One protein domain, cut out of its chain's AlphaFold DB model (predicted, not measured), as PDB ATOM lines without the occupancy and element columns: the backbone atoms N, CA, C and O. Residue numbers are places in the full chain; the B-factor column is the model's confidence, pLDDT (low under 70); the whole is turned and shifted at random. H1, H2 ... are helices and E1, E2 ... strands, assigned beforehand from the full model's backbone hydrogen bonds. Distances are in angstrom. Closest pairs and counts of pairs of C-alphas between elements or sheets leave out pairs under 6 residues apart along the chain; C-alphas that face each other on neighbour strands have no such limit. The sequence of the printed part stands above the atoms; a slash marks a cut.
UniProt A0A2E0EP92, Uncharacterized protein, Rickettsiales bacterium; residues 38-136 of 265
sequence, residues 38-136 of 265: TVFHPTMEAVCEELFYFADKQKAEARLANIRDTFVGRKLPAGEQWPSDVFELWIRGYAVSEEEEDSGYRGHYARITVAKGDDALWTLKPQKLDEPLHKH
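AT A GLANCE: This is residues 38 to 136 of the 265 residues of an uncharacterized protein of Rickettsiales bacterium (UniProt A0A2E0EP92). A strongly twisted sheet of three antiparallel strands, E1, E2 and E3, makes a slab, with the long helix H2 running along the strands over one face and the short helix H1 near H2 at the sheet's level, beside the strands and not over them. H3 lies well away from this body, in the turn that joins E1 to E2, and residues 71 to 85 make a long loop between H2 and E1. The printed part has 99 residues with three named helices and three named strands, in the order H1, H2, E1, H3, E2, E3; across the sheet the order is E1, E2, E3. The class is mixed, helices and strands, and the whole is compact, with a radius of gyration of the C-alphas of 13.9 A and spans of 41 by 33 by 21 A.

HOW THE PARTS SIT: The inner strand of the sheet is E2, residues 107 to 116. On one side of it is the edge strand E1, residues 86 to 92, antiparallel at 146 degrees, with N 87 and O 112 within hydrogen-bond range at 2.9 A and N 110 and O 89 at 2.8 A. On the other side is the edge strand E3, residues 122 to 129, antiparallel at 149 degrees, with N 111 and O 127 within range at 2.8 A; E2 and E3 are a hairpin. H2, residues 57 to 70, is on the sheet at a height of 8.8 A, over E2 and only just over E3, on which 3 of its C-alphas fall. It runs along the strands, at 3 degrees to E2 on the local plane. The closest C-alphas of H2 and E2 are those of Ala 60 and Val 114, 6.4 A apart. H1, residues 42 to 48, is on the sheet too, but with a height of 2.4 A it stands at the sheet's level; its closest C-alpha pair with E3 is Cys 48 and Pro 126, 6.1 A. H1 and H2 are near each other, with 5 pairs of C-alphas within 10 A. H3, residues 98 to 102, is not on the sheet, and is apart from H1, H2 and E3. In H1, H2 and H3 every O i to N i+4 pair is within hydrogen-bond range.

IN THESE COORDINATES: E2 is 25.9 A long, E3 21.5 A, H2 20.3 A, E1 19.0 A, H1 9.9 A and H3 6.3 A, each from first to last C-alpha. H1 begins at C-alpha 42 (94.583, 91.671, 122.296), H2 ends at C-alpha 70 (92.520, 100.988, 113.965), and E3 ends at C-alpha 129 (74.113, 97.746, 122.415).

THE WHOLE: The C-alphas farthest apart, of Asp 56 and Asp 102, are 41.6 A apart. The printed part has no cut. The link from H2 to E1 is long, with 15 residues. The mean pLDDT of the printed part is 95.9, and no printed residue is under 70.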
ATOM      1  N   THR A  38      87.492  91.974 116.757       97.62
ATOM      2  CA  THR A  38      87.257  90.602 117.229       97.62
ATOM      3  C   THR A  38      87.726  90.502 118.672       97.62
ATOM      4  O   THR A  38      88.773  91.076 118.968       97.62
ATOM      5  N   VAL A  39      87.035  89.747 119.532       97.56
ATOM      6  CA  VAL A  39      87.473  89.548 120.932       97.56
ATOM      7  C   VAL A  39      88.892  88.967 121.002       97.56
ATOM      8  O   VAL A  39      89.675  89.423 121.811       97.56
ATOM      9  N   PHE A  40      89.293  88.109 120.057       96.31
ATOM     10  CA  PHE A  40      90.660  87.557 119.977       96.31
ATOM     11  C   PHE A  40      91.770  88.571 119.654       96.31
ATOM     12  O   PHE A  40      92.945  88.212 119.596       96.31
ATOM     13  N   HIS A  41      91.429  89.823 119.339       97.25
ATOM     14  CA  HIS A  41      92.448  90.847 119.150       97.25
ATOM     15  C   HIS A  41      92.867  91.365 120.536       97.25
ATOM     16  O   HIS A  41      91.996  91.901 121.217       97.25
ATOM     17  N   PRO A  42      94.162  91.367 120.918       98.00
ATOM     18  CA  PRO A  42      94.583  91.671 122.296       98.00
ATOM     19  C   PRO A  42      94.051  93.005 122.838       98.00
ATOM     20  O   PRO A  42      93.613  93.119 123.976       98.00
ATOM     21  N   THR A  43      94.026  94.047 121.997       97.69
ATOM     22  CA  THR A  43      93.435  95.341 122.379       97.69
ATOM     23  C   THR A  43      91.939  95.256 122.690       97.69
ATOM     24  O   THR A  43      91.477  95.983 123.555       97.69
ATOM     25  N   MET A  44      91.175  94.445 121.957       98.06
ATOM     26  CA  MET A  44      89.727  94.313 122.150       98.06
ATOM     27  C   MET A  44      89.406  93.384 123.311       98.06
ATOM     28  O   MET A  44      88.506  93.714 124.068       98.06
ATOM     29  N   GLU A  45      90.167  92.305 123.488       97.88
ATOM     30  CA  GLU A  45      90.132  91.452 124.681       97.88
ATOM     31  C   GLU A  45      90.276  92.298 125.952       97.88
ATOM     32  O   GLU A  45      89.360  92.354 126.764       97.88
ATOM     33  N   ALA A  46      91.339  93.108 126.028       98.00
ATOM     34  CA  ALA A  46      91.586  93.998 127.160       98.00
ATOM     35  C   ALA A  46      90.502  95.073 127.368       98.00
ATOM     36  O   ALA A  46      90.297  95.516 128.492       98.00
ATOM     37  N   VAL A  47      89.809  95.515 126.307       97.94
ATOM     38  CA  VAL A  47      88.630  96.387 126.465       97.94
ATOM     39  C   VAL A  47      87.447  95.595 127.021       97.94
ATOM     40  O   VAL A  47      86.784  96.081 127.927       97.94
ATOM     41  N   CYS A  48      87.165  94.410 126.471       97.31
ATOM     42  CA  CYS A  48      86.019  93.582 126.854       97.31
ATOM     43  C   CYS A  48      86.106  93.108 128.310       97.31
ATOM     44  O   CYS A  48      85.078  93.002 128.968       97.31
ATOM     45  N   GLU A  49      87.321  92.869 128.798       97.25
ATOM     46  CA  GLU A  49      87.620  92.473 130.178       97.25
ATOM     47  C   GLU A  49      87.920  93.667 131.107       97.25
ATOM     48  O   GLU A  49      88.314  93.473 132.251       97.25
ATOM     49  N   GLU A  50      87.756  94.908 130.628       96.56
ATOM     50  CA  GLU A  50      87.987  96.146 131.396       96.56
ATOM     51  C   GLU A  50      89.409  96.279 132.000       96.56
ATOM     52  O   GLU A  50      89.619  96.990 132.982       96.56
ATOM     53  N   LEU A  51      90.424  95.668 131.373       97.00
ATOM     54  CA  LEU A  51      91.812  95.597 131.871       97.00
ATOM     55  C   LEU A  51      92.622  96.897 131.727       97.00
ATOM     56  O   LEU A  51      93.793  96.962 132.112       97.00
ATOM     57  N   PHE A  52      92.055  97.934 131.111       96.88
ATOM     58  CA  PHE A  52      92.744  99.208 130.937       96.88
ATOM     59  C   PHE A  52      92.561 100.112 132.155       96.88
ATOM     60  O   PHE A  52      91.448 100.528 132.455       96.88
ATOM     61  N   TYR A  53      93.668 100.527 132.767       97.25
ATOM     62  CA  TYR A  53      93.661 101.474 133.879       97.25
ATOM     63  C   TYR A  53      94.600 102.645 133.595       97.25
ATOM     64  O   TYR A  53      95.767 102.464 133.240       97.25
ATOM     65  N   PHE A  54      94.096 103.865 133.763       97.69
ATOM     66  CA  PHE A  54      94.835 105.097 133.518       97.69
ATOM     67  C   PHE A  54      94.687 106.058 134.693       97.69
ATOM     68  O   PHE A  54      93.591 106.275 135.199       97.69
ATOM     69  N   ALA A  55      95.781 106.709 135.085       97.19
ATOM     70  CA  ALA A  55      95.726 107.779 136.082       97.19
ATOM     71  C   ALA A  55      94.960 109.018 135.567       97.19
ATOM     72  O   ALA A  55      94.245 109.668 136.324       97.19
ATOM     73  N   ASP A  56      95.060 109.307 134.264       97.81
ATOM     74  CA  ASP A  56      94.540 110.533 133.651       97.81
ATOM     75  C   ASP A  56      93.467 110.240 132.600       97.81
ATOM     76  O   ASP A  56      93.663 109.388 131.725       97.81
ATOM     77  N   LYS A  57      92.387 111.036 132.594       97.62
ATOM     78  CA  LYS A  57      91.320 110.948 131.580       97.62
ATOM     79  C   LYS A  57      91.871 111.080 130.156       97.62
ATOM     80  O   LYS A  57      91.505 110.311 129.274       97.62
ATOM     81  N   GLN A  58      92.808 112.006 129.949       97.81
ATOM     82  CA  GLN A  58      93.404 112.274 128.637       97.81
ATOM     83  C   GLN A  58      94.141 111.053 128.063       97.81
ATOM     84  O   GLN A  58      94.116 110.832 126.855       97.81
ATOM     85  N   LYS A  59      94.770 110.226 128.911       97.88
ATOM     86  CA  LYS A  59      95.436 108.989 128.470       97.88
ATOM     87  C   LYS A  59      94.419 107.938 128.024       97.88
ATOM     88  O   LYS A  59      94.646 107.272 127.013       97.88
ATOM     89  N   ALA A  60      93.296 107.830 128.733       98.00
ATOM     90  CA  ALA A  60      92.196 106.951 128.349       98.00
ATOM     91  C   ALA A  60      91.557 107.395 127.019       98.00
ATOM     92  O   ALA A  60      91.391 106.578 126.114       98.00
ATOM     93  N   GLU A  61      91.294 108.694 126.851       97.94
ATOM     94  CA  GLU A  61      90.783 109.272 125.598       97.94
ATOM     95  C   GLU A  61      91.767 109.073 124.432       97.94
ATOM     96  O   GLU A  61      91.368 108.651 123.346       97.94
ATOM     97  N   ALA A  62      93.070 109.272 124.657       97.81
ATOM     98  CA  ALA A  62      94.098 108.996 123.653       97.81
ATOM     99  C   ALA A  62      94.141 107.506 123.267       97.81
ATOM    100  O   ALA A  62      94.312 107.161 122.093       97.81
ATOM    101  N   ARG A  63      93.947 106.594 124.231       98.06
ATOM    102  CA  ARG A  63      93.838 105.161 123.937       98.06
ATOM    103  C   ARG A  63      92.596 104.854 123.103       98.06
ATOM    104  O   ARG A  63      92.702 104.092 122.141       98.06
ATOM    105  N   LEU A  64      91.459 105.464 123.428       97.94
ATOM    106  CA  LEU A  64      90.218 105.310 122.672       97.94
ATOM    107  C   LEU A  64      90.351 105.851 121.239       97.94
ATOM    108  O   LEU A  64      89.893 105.209 120.293       97.94
ATOM    109  N   ALA A  65      91.057 106.969 121.052       97.06
ATOM    110  CA  ALA A  65      91.374 107.513 119.731       97.06
ATOM    111  C   ALA A  65      92.210 106.532 118.886       97.06
ATOM    112  O   ALA A  65      91.875 106.268 117.732       97.06
ATOM    113  N   ASN A  66      93.226 105.889 119.475       96.62
ATOM    114  CA  ASN A  66      94.017 104.861 118.783       96.62
ATOM    115  C   ASN A  66      93.162 103.656 118.340       96.62
ATOM    116  O   ASN A  66      93.347 103.106 117.250       96.62
ATOM    117  N   ILE A  67      92.197 103.247 119.172       97.12
ATOM    118  CA  ILE A  67      91.227 102.197 118.828       97.12
ATOM    119  C   ILE A  67      90.359 102.653 117.645       97.12
ATOM    120  O   ILE A  67      90.203 101.912 116.670       97.12
ATOM    121  N   ARG A  68      89.858 103.891 117.684       96.38
ATOM    122  CA  ARG A  68      89.047 104.502 116.620       96.38
ATOM    123  C   ARG A  68      89.777 104.579 115.279       96.38
ATOM    124  O   ARG A  68      89.145 104.440 114.227       96.38
ATOM    125  N   ASP A  69      91.092 104.766 115.290       95.31
ATOM    126  CA  ASP A  69      91.914 104.780 114.077       95.31
ATOM    127  C   ASP A  69      92.163 103.386 113.501       95.31
ATOM    128  O   ASP A  69      92.231 103.226 112.280       95.31
ATOM    129  N   THR A  70      92.216 102.370 114.360       96.38
ATOM    130  CA  THR A  70      92.520 100.988 113.965       96.38
ATOM    131  C   THR A  70      91.288 100.246 113.433       96.38
ATOM    132  O   THR A  70      91.374  99.512 112.441       96.38
ATOM    133  N   PHE A  71      90.125 100.445 114.062       97.38
ATOM    134  CA  PHE A  71      88.931  99.630 113.825       97.38
ATOM    135  C   PHE A  71      87.797 100.377 113.118       97.38
ATOM    136  O   PHE A  71      87.664 101.600 113.182       97.38
ATOM    137  N   VAL A  72      86.951  99.616 112.420       96.94
ATOM    138  CA  VAL A  72      85.736 100.132 111.776       96.94
ATOM    139  C   VAL A  72      84.675 100.426 112.840       96.94
ATOM    140  O   VAL A  72      84.094  99.506 113.411       96.94
ATOM    141  N   GLY A  73      84.408 101.710 113.081       96.12
ATOM    142  CA  GLY A  73      83.309 102.159 113.937       96.12
ATOM    143  C   GLY A  73      81.949 102.142 113.237       96.12
ATOM    144  O   GLY A  73      81.858 102.078 112.004       96.12
ATOM    145  N   ARG A  74      80.882 102.248 114.030       95.69
ATOM    146  CA  ARG A  74      79.518 102.468 113.538       95.69
ATOM    147  C   ARG A  74      79.455 103.789 112.763       95.69
ATOM    148  O   ARG A  74      80.050 104.794 113.160       95.69
ATOM    149  N   LYS A  75      78.730 103.790 111.639       93.75
ATOM    150  CA  LYS A  75      78.484 105.009 110.858       93.75
ATOM    151  C   LYS A  75      77.514 105.913 111.617       93.75
ATOM    152  O   LYS A  75      76.414 105.473 111.943       93.75
ATOM    153  N   LEU A  76      77.929 107.150 111.856       91.00
ATOM    154  CA  LEU A  76      77.058 108.205 112.360       91.00
ATOM    155  C   LEU A  76      76.206 108.803 111.230       91.00
ATOM    156  O   LEU A  76      76.618 108.746 110.064       91.00
ATOM    157  N   PRO A  77      75.046 109.393 111.562       90.56
ATOM    158  CA  PRO A  77      74.319 110.289 110.672       90.56
ATOM    159  C   PRO A  77      75.214 111.408 110.122       90.56
ATOM    160  O   PRO A  77      76.190 111.830 110.749       90.56
ATOM    161  N   ALA A  78      74.888 111.899 108.926       90.00
ATOM    162  CA  ALA A  78      75.637 112.986 108.307       90.00
ATOM    163  C   ALA A  78      75.579 114.250 109.184       90.00
ATOM    164  O   ALA A  78      74.497 114.714 109.526       90.00
ATOM    165  N   GLY A  79      76.746 114.806 109.521       89.12
ATOM    166  CA  GLY A  79      76.871 116.013 110.348       89.12
ATOM    167  C   GLY A  79      77.128 115.756 111.835       89.12
ATOM    168  O   GLY A  79      77.446 116.700 112.551       89.12
ATOM    169  N   GLU A  80      77.067 114.505 112.294       92.19
ATOM    170  CA  GLU A  80      77.347 114.153 113.687       92.19
ATOM    171  C   GLU A  80      78.788 113.645 113.858       92.19
ATOM    172  O   GLU A  80      79.338 112.944 113.002       92.19
ATOM    173  N   GLN A  81      79.422 114.007 114.973       90.56
ATOM    174  CA  GLN A  81      80.746 113.520 115.358       90.56
ATOM    175  C   GLN A  81      80.648 112.826 116.709       90.56
ATOM    176  O   GLN A  81      80.003 113.337 117.621       90.56
ATOM    177  N   TRP A  82      81.315 111.676 116.856       88.75
ATOM    178  CA  TRP A  82      81.379 111.028 118.164       88.75
ATOM    179  C   TRP A  82      82.097 111.943 119.161       88.75
ATOM    180  O   TRP A  82      83.167 112.457 118.799       88.75
ATOM    181  N   PRO A  83      81.583 112.058 120.399       94.19
ATOM    182  CA  PRO A  83      82.331 112.607 121.525       94.19
ATOM    183  C   PRO A  83      83.728 111.978 121.649       94.19
ATOM    184  O   PRO A  83      83.965 110.858 121.188       94.19
ATOM    185  N   SER A  84      84.677 112.690 122.257       93.25
ATOM    186  CA  SER A  84      86.053 112.194 122.434       93.25
ATOM    187  C   SER A  84      86.147 110.990 123.374       93.25
ATOM    188  O   SER A  84      87.088 110.207 123.277       93.25
ATOM    189  N   ASP A  85      85.167 110.832 124.259       96.88
ATOM    190  CA  ASP A  85      85.082 109.806 125.292       96.88
ATOM    191  C   ASP A  85      84.161 108.632 124.930       96.88
ATOM    192  O   ASP A  85      84.028 107.706 125.730       96.88
ATOM    193  N   VAL A  86      83.559 108.636 123.734       97.44
ATOM    194  CA  VAL A  86      82.644 107.583 123.273       97.44
ATOM    195  C   VAL A  86      83.066 107.047 121.911       97.44
ATOM    196  O   VAL A  86      83.324 107.794 120.967       97.44
ATOM    197  N   PHE A  87      83.070 105.723 121.776       97.38
ATOM    198  CA  PHE A  87      83.255 105.064 120.491       97.38
ATOM    199  C   PHE A  87      82.356 103.836 120.366       97.38
ATOM    200  O   PHE A  87      82.433 102.913 121.172       97.38
ATOM    201  N   GLU A  88      81.517 103.811 119.330       97.75
ATOM    202  CA  GLU A  88      80.703 102.643 118.999       97.75
ATOM    203  C   GLU A  88      81.321 101.859 117.845       97.75
ATOM    204  O   GLU A  88      81.596 102.403 116.769       97.75
ATOM    205  N   LEU A  89      81.486 100.556 118.037       97.81
ATOM    206  CA  LEU A  89      81.938  99.632 117.001       97.81
ATOM    207  C   LEU A  89      81.288  98.262 117.164       97.81
ATOM    208  O   LEU A  89      80.775  97.927 118.225       97.81
ATOM    209  N   TRP A  90      81.327  97.460 116.106       98.12
ATOM    210  CA  TRP A  90      80.910  96.062 116.164       98.12
ATOM    211  C   TRP A  90      82.112  95.165 116.470       98.12
ATOM    212  O   TRP A  90      83.142  95.279 115.796       98.12
ATOM    213  N   ILE A  91      81.975  94.275 117.458       98.00
ATOM    214  CA  ILE A  91      83.032  93.360 117.903       98.00
ATOM    215  C   ILE A  91      82.548  91.913 117.745       98.00
ATOM    216  O   ILE A  91      81.577  91.489 118.373       98.00
ATOM    217  N   ARG A  92      83.245  91.128 116.919       97.50
ATOM    218  CA  ARG A  92      82.959  89.696 116.745       97.50
ATOM    219  C   ARG A  92      83.217  88.928 118.044       97.50
ATOM    220  O   ARG A  92      84.320  89.026 118.578       97.50
ATOM    221  N   GLY A  93      82.243  88.129 118.481       96.38
ATOM    222  CA  GLY A  93      82.293  87.306 119.696       96.38
ATOM    223  C   GLY A  93      81.988  88.051 120.999       96.38
ATOM    224  O   GLY A  93      82.000  87.443 122.059       96.38
ATOM    225  N   TYR A  94      81.717  89.358 120.949       97.94
ATOM    226  CA  TYR A  94      81.455  90.138 122.157       97.94
ATOM    227  C   TYR A  94      80.039  89.894 122.687       97.94
ATOM    228  O   TYR A  94      79.081  90.199 121.981       97.94
ATOM    229  N   ALA A  95      79.933  89.394 123.924       96.88
ATOM    230  CA  ALA A  95      78.688  89.223 124.680       96.88
ATOM    231  C   ALA A  95      77.571  88.478 123.917       96.88
ATOM    232  O   ALA A  95      76.407  88.889 123.957       96.88
ATOM    233  N   VAL A  96      77.951  87.421 123.192       96.44
ATOM    234  CA  VAL A  96      77.042  86.535 122.449       96.44
ATOM    235  C   VAL A  96      76.688  85.344 123.338       96.44
ATOM    236  O   VAL A  96      77.594  84.660 123.808       96.44
ATOM    237  N   SER A  97      75.399  85.113 123.589       97.19
ATOM    238  CA  SER A  97      74.925  83.883 124.240       97.19
ATOM    239  C   SER A  97      74.743  82.740 123.233       97.19
ATOM    240  O   SER A  97      74.674  82.979 122.028       97.19
ATOM    241  N   GLU A  98      74.606  81.504 123.719       96.50
ATOM    242  CA  GLU A  98      74.331  80.330 122.870       96.50
ATOM    243  C   GLU A  98      73.036  80.511 122.048       96.50
ATOM    244  O   GLU A  98      73.033  80.318 120.834       96.50
ATOM    245  N   GLU A  99      71.962  81.009 122.672       95.69
ATOM    246  CA  GLU A  99      70.683  81.293 121.996       95.69
ATOM    247  C   GLU A  99      70.817  82.349 120.879       95.69
ATOM    248  O   GLU A  99      70.180  82.265 119.819       95.69
ATOM    249  N   GLU A 100      71.655  83.366 121.102       94.56
ATOM    250  CA  GLU A 100      71.950  84.396 120.107       94.56
ATOM    251  C   GLU A 100      72.799  83.828 118.962       94.56
ATOM    252  O   GLU A 100      72.564  84.155 117.795       94.56
ATOM    253  N   GLU A 101      73.767  82.961 119.263       93.38
ATOM    254  CA  GLU A 101      74.592  82.291 118.255       93.38
ATOM    255  C   GLU A 101      73.747  81.405 117.326       93.38
ATOM    256  O   GLU A 101      73.882  81.488 116.096       93.38
ATOM    257  N   ASP A 102      72.803  80.646 117.889       89.69
ATOM    258  CA  ASP A 102      71.838  79.843 117.132       89.69
ATOM    259  C   ASP A 102      70.940  80.713 116.249       89.69
ATOM    260  O   ASP A 102      70.720  80.408 115.071       89.69
ATOM    261  N   SER A 103      70.526  81.870 116.773       89.31
ATOM    262  CA  SER A 103      69.788  82.900 116.031       89.31
ATOM    263  C   SER A 103      70.629  83.611 114.958       89.31
ATOM    264  O   SER A 103      70.112  84.411 114.172       89.31
ATOM    265  N   GLY A 104      71.927  83.315 114.881       91.44
ATOM    266  CA  GLY A 104      72.832  83.780 113.838       91.44
ATOM    267  C   GLY A 104      73.642  85.029 114.181       91.44
ATOM    268  O   GLY A 104      74.305  85.583 113.288       91.44
ATOM    269  N   TYR A 105      73.625  85.471 115.440       94.50
ATOM    270  CA  TYR A 105      74.528  86.508 115.922       94.50
ATOM    271  C   TYR A 105      75.967  85.983 115.924       94.50
ATOM    272  O   TYR A 105      76.248  84.839 116.257       94.50
ATOM    273  N   ARG A 106      76.910  86.836 115.514       94.50
ATOM    274  CA  ARG A 106      78.357  86.533 115.537       94.50
ATOM    275  C   ARG A 106      79.148  87.486 116.429       94.50
ATOM    276  O   ARG A 106      80.375  87.430 116.463       94.50
ATOM    277  N   GLY A 107      78.468  88.414 117.082       96.62
ATOM    278  CA  GLY A 107      79.037  89.531 117.820       96.62
ATOM    279  C   GLY A 107      77.993  90.622 117.985       96.62
ATOM    280  O   GLY A 107      76.961  90.594 117.314       96.62
ATOM    281  N   HIS A 108      78.291  91.598 118.831       98.06
ATOM    282  CA  HIS A 108      77.398  92.715 119.113       98.06
ATOM    283  C   HIS A 108      78.090  94.056 118.901       98.06
ATOM    284  O   HIS A 108      79.320  94.155 118.842       98.06
ATOM    285  N   TYR A 109      77.281  95.106 118.768       98.06
ATOM    286  CA  TYR A 109      77.798  96.461 118.886       98.06
ATOM    287  C   TYR A 109      78.152  96.739 120.349       98.06
ATOM    288  O   TYR A 109      77.385  96.430 121.260       98.06
ATOM    289  N   ALA A 110      79.322  97.331 120.557       98.31
ATOM    290  CA  ALA A 110      79.796  97.793 121.847       98.31
ATOM    291  C   ALA A 110      79.936  99.315 121.804       98.31
ATOM    292  O   ALA A 110      80.587  99.857 120.903       98.31
ATOM    293  N   ARG A 111      79.345  99.999 122.783       98.12
ATOM    294  CA  ARG A 111      79.651 101.396 123.093       98.12
ATOM    295  C   ARG A 111      80.757 101.410 124.134       98.12
ATOM    296  O   ARG A 111      80.521 101.050 125.281       98.12
ATOM    297  N   ILE A 112      81.954 101.806 123.729       98.38
ATOM    298  CA  ILE A 112      83.085 101.975 124.637       98.38
ATOM    299  C   ILE A 112      83.054 103.411 125.150       98.38
ATOM    300  O   ILE A 112      83.123 104.349 124.352       98.38
ATOM    301  N   THR A 113      82.957 103.574 126.467       98.31
ATOM    302  CA  THR A 113      82.978 104.879 127.136       98.31
ATOM    303  C   THR A 113      84.177 105.002 128.065       98.31
ATOM    304  O   THR A 113      84.489 104.058 128.793       98.31
ATOM    305  N   VAL A 114      84.818 106.169 128.089       98.38
ATOM    306  CA  VAL A 114      85.816 106.495 129.117       98.38
ATOM    307  C   VAL A 114      85.086 106.780 130.428       98.38
ATOM    308  O   VAL A 114      84.391 107.786 130.552       98.38
ATOM    309  N   ALA A 115      85.245 105.901 131.412       97.62
ATOM    310  CA  ALA A 115      84.596 106.007 132.715       97.62
ATOM    311  C   ALA A 115      85.631 105.972 133.842       97.62
ATOM    312  O   ALA A 115      86.735 105.454 133.678       97.62
ATOM    313  N   LYS A 116      85.278 106.540 134.994       97.12
ATOM    314  CA  LYS A 116      86.079 106.426 136.214       97.12
ATOM    315  C   LYS A 116      85.670 105.136 136.931       97.12
ATOM    316  O   LYS A 116      84.486 104.962 137.204       97.12
ATOM    317  N   GLY A 117      86.624 104.240 137.155       93.38
ATOM    318  CA  GLY A 117      86.439 103.006 137.918       93.38
ATOM    319  C   GLY A 117      86.482 103.245 139.429       93.38
ATOM    320  O   GLY A 117      86.646 104.381 139.888       93.38
ATOM    321  N   ASP A 118      86.361 102.159 140.191       89.31
ATOM    322  CA  ASP A 118      86.227 102.194 141.654       89.31
ATOM    323  C   ASP A 118      87.489 102.729 142.354       89.31
ATOM    324  O   ASP A 118      87.393 103.535 143.280       89.31
ATOM    325  N   ASP A 119      88.677 102.412 141.832       92.19
ATOM    326  CA  ASP A 119      89.976 102.856 142.371       92.19
ATOM    327  C   ASP A 119      90.337 104.312 142.016       92.19
ATOM    328  O   ASP A 119      91.498 104.719 142.045       92.19
ATOM    329  N   ALA A 120      89.354 105.109 141.594       91.56
ATOM    330  CA  ALA A 120      89.525 106.448 141.032       91.56
ATOM    331  C   ALA A 120      90.396 106.536 139.757       91.56
ATOM    332  O   ALA A 120      90.630 107.643 139.262       91.56
ATOM    333  N   LEU A 121      90.816 105.399 139.196       97.12
ATOM    334  CA  LEU A 121      91.480 105.291 137.897       97.12
ATOM    335  C   LEU A 121      90.454 105.346 136.756       97.12
ATOM    336  O   LEU A 121      89.298 104.965 136.908       97.12
ATOM    337  N   TRP A 122      90.877 105.824 135.593       97.94
ATOM    338  CA  TRP A 122      90.070 105.848 134.375       97.94
ATOM    339  C   TRP A 122      90.212 104.532 133.613       97.94
ATOM    340  O   TRP A 122      91.323 104.040 133.432       97.94
ATOM    341  N   THR A 123      89.098 104.000 133.124       97.94
ATOM    342  CA  THR A 123      89.023 102.763 132.337       97.94
ATOM    343  C   THR A 123      88.184 102.963 131.071       97.94
ATOM    344  O   THR A 123      87.515 103.988 130.891       97.94
ATOM    345  N   LEU A 124      88.254 101.993 130.163       98.06
ATOM    346  CA  LEU A 124      87.420 101.900 128.971       98.06
ATOM    347  C   LEU A 124      86.330 100.864 129.230       98.06
ATOM    348  O   LEU A 124      86.596  99.668 129.175       98.06
ATOM    349  N   LYS A 125      85.109 101.331 129.483       98.00
ATOM    350  CA  LYS A 125      83.978 100.463 129.805       98.00
ATOM    351  C   LYS A 125      83.180 100.123 128.546       98.00
ATOM    352  O   LYS A 125      82.647 101.051 127.923       98.00
ATOM    353  N   PRO A 126      83.086  98.848 128.137       98.06
ATOM    354  CA  PRO A 126      82.258  98.441 127.015       98.06
ATOM    355  C   PRO A 126      80.814  98.188 127.478       98.06
ATOM    356  O   PRO A 126      80.551  97.486 128.447       98.06
ATOM    357  N   GLN A 127      79.843  98.735 126.753       98.31
ATOM    358  CA  GLN A 127      78.421  98.472 126.966       98.31
ATOM    359  C   GLN A 127      77.840  97.787 125.727       98.31
ATOM    360  O   GLN A 127      77.965  98.310 124.617       98.31
ATOM    361  N   LYS A 128      77.202  96.619 125.899       98.00
ATOM    362  CA  LYS A 128      76.467  95.938 124.818       98.00
ATOM    363  C   LYS A 128      75.308  96.825 124.359       98.00
ATOM    364  O   LYS A 128      74.504  97.268 125.173       98.00
ATOM    365  N   LEU A 129      75.242  97.084 123.056       97.62
ATOM    366  CA  LEU A 129      74.113  97.746 122.415       97.62
ATOM    367  C   LEU A 129      73.203  96.683 121.808       97.62
ATOM    368  O   LEU A 129      73.647  95.892 120.972       97.62
ATOM    369  N   ASP A 130      71.937  96.687 122.219       96.00
ATOM    370  CA  ASP A 130      70.915  95.811 121.655       96.00
ATOM    371  C   ASP A 130      70.453  96.367 120.302       96.00
ATOM    372  O   ASP A 130      69.664  97.310 120.210       96.00
ATOM    373  N   GLU A 131      71.038  95.839 119.229       95.81
ATOM    374  CA  GLU A 131      70.691  96.194 117.857       95.81
ATOM    375  C   GLU A 131      70.199  94.949 117.113       95.81
ATOM    376  O   GLU A 131      70.805  93.875 117.213       95.81
ATOM    377  N   PRO A 132      69.149  95.082 116.286       94.06
ATOM    378  CA  PRO A 132      68.580  93.950 115.579       94.06
ATOM    379  C   PRO A 132      69.567  93.387 114.547       94.06
ATOM    380  O   PRO A 132      70.244  94.139 113.838       94.06
ATOM    381  N   LEU A 133      69.589  92.057 114.401       92.38
ATOM    382  CA  LEU A 133      70.553  91.299 113.588       92.38
ATOM    383  C   LEU A 133      70.757  91.835 112.157       92.38
ATOM    384  O   LEU A 133      71.858  91.782 111.609       92.38
ATOM    385  N   HIS A 134      69.720  92.392 111.527       89.69
ATOM    386  CA  HIS A 134      69.812  92.918 110.161       89.69
ATOM    387  C   HIS A 134      70.734  94.143 110.014       89.69
ATOM    388  O   HIS A 134      71.155  94.433 108.895       89.69
ATOM    389  N   LYS A 135      71.067  94.838 111.111       93.00
ATOM    390  CA  LYS A 135      72.016  95.966 111.130       93.00
ATOM    391  C   LYS A 135      73.463  95.548 111.413       93.00
ATOM    392  O   LYS A 135      74.369  96.388 111.376       93.00
ATOM    393  N   HIS A 136      73.701  94.275 111.728       92.81
ATOM    394  CA  HIS A 136      75.040  93.776 112.028       92.81
ATOM    395  C   HIS A 136      75.841  93.607 110.727       92.81
ATOM    396  O   HIS A 136      75.309  93.098 109.739       92.81
TER     397      HIS A 136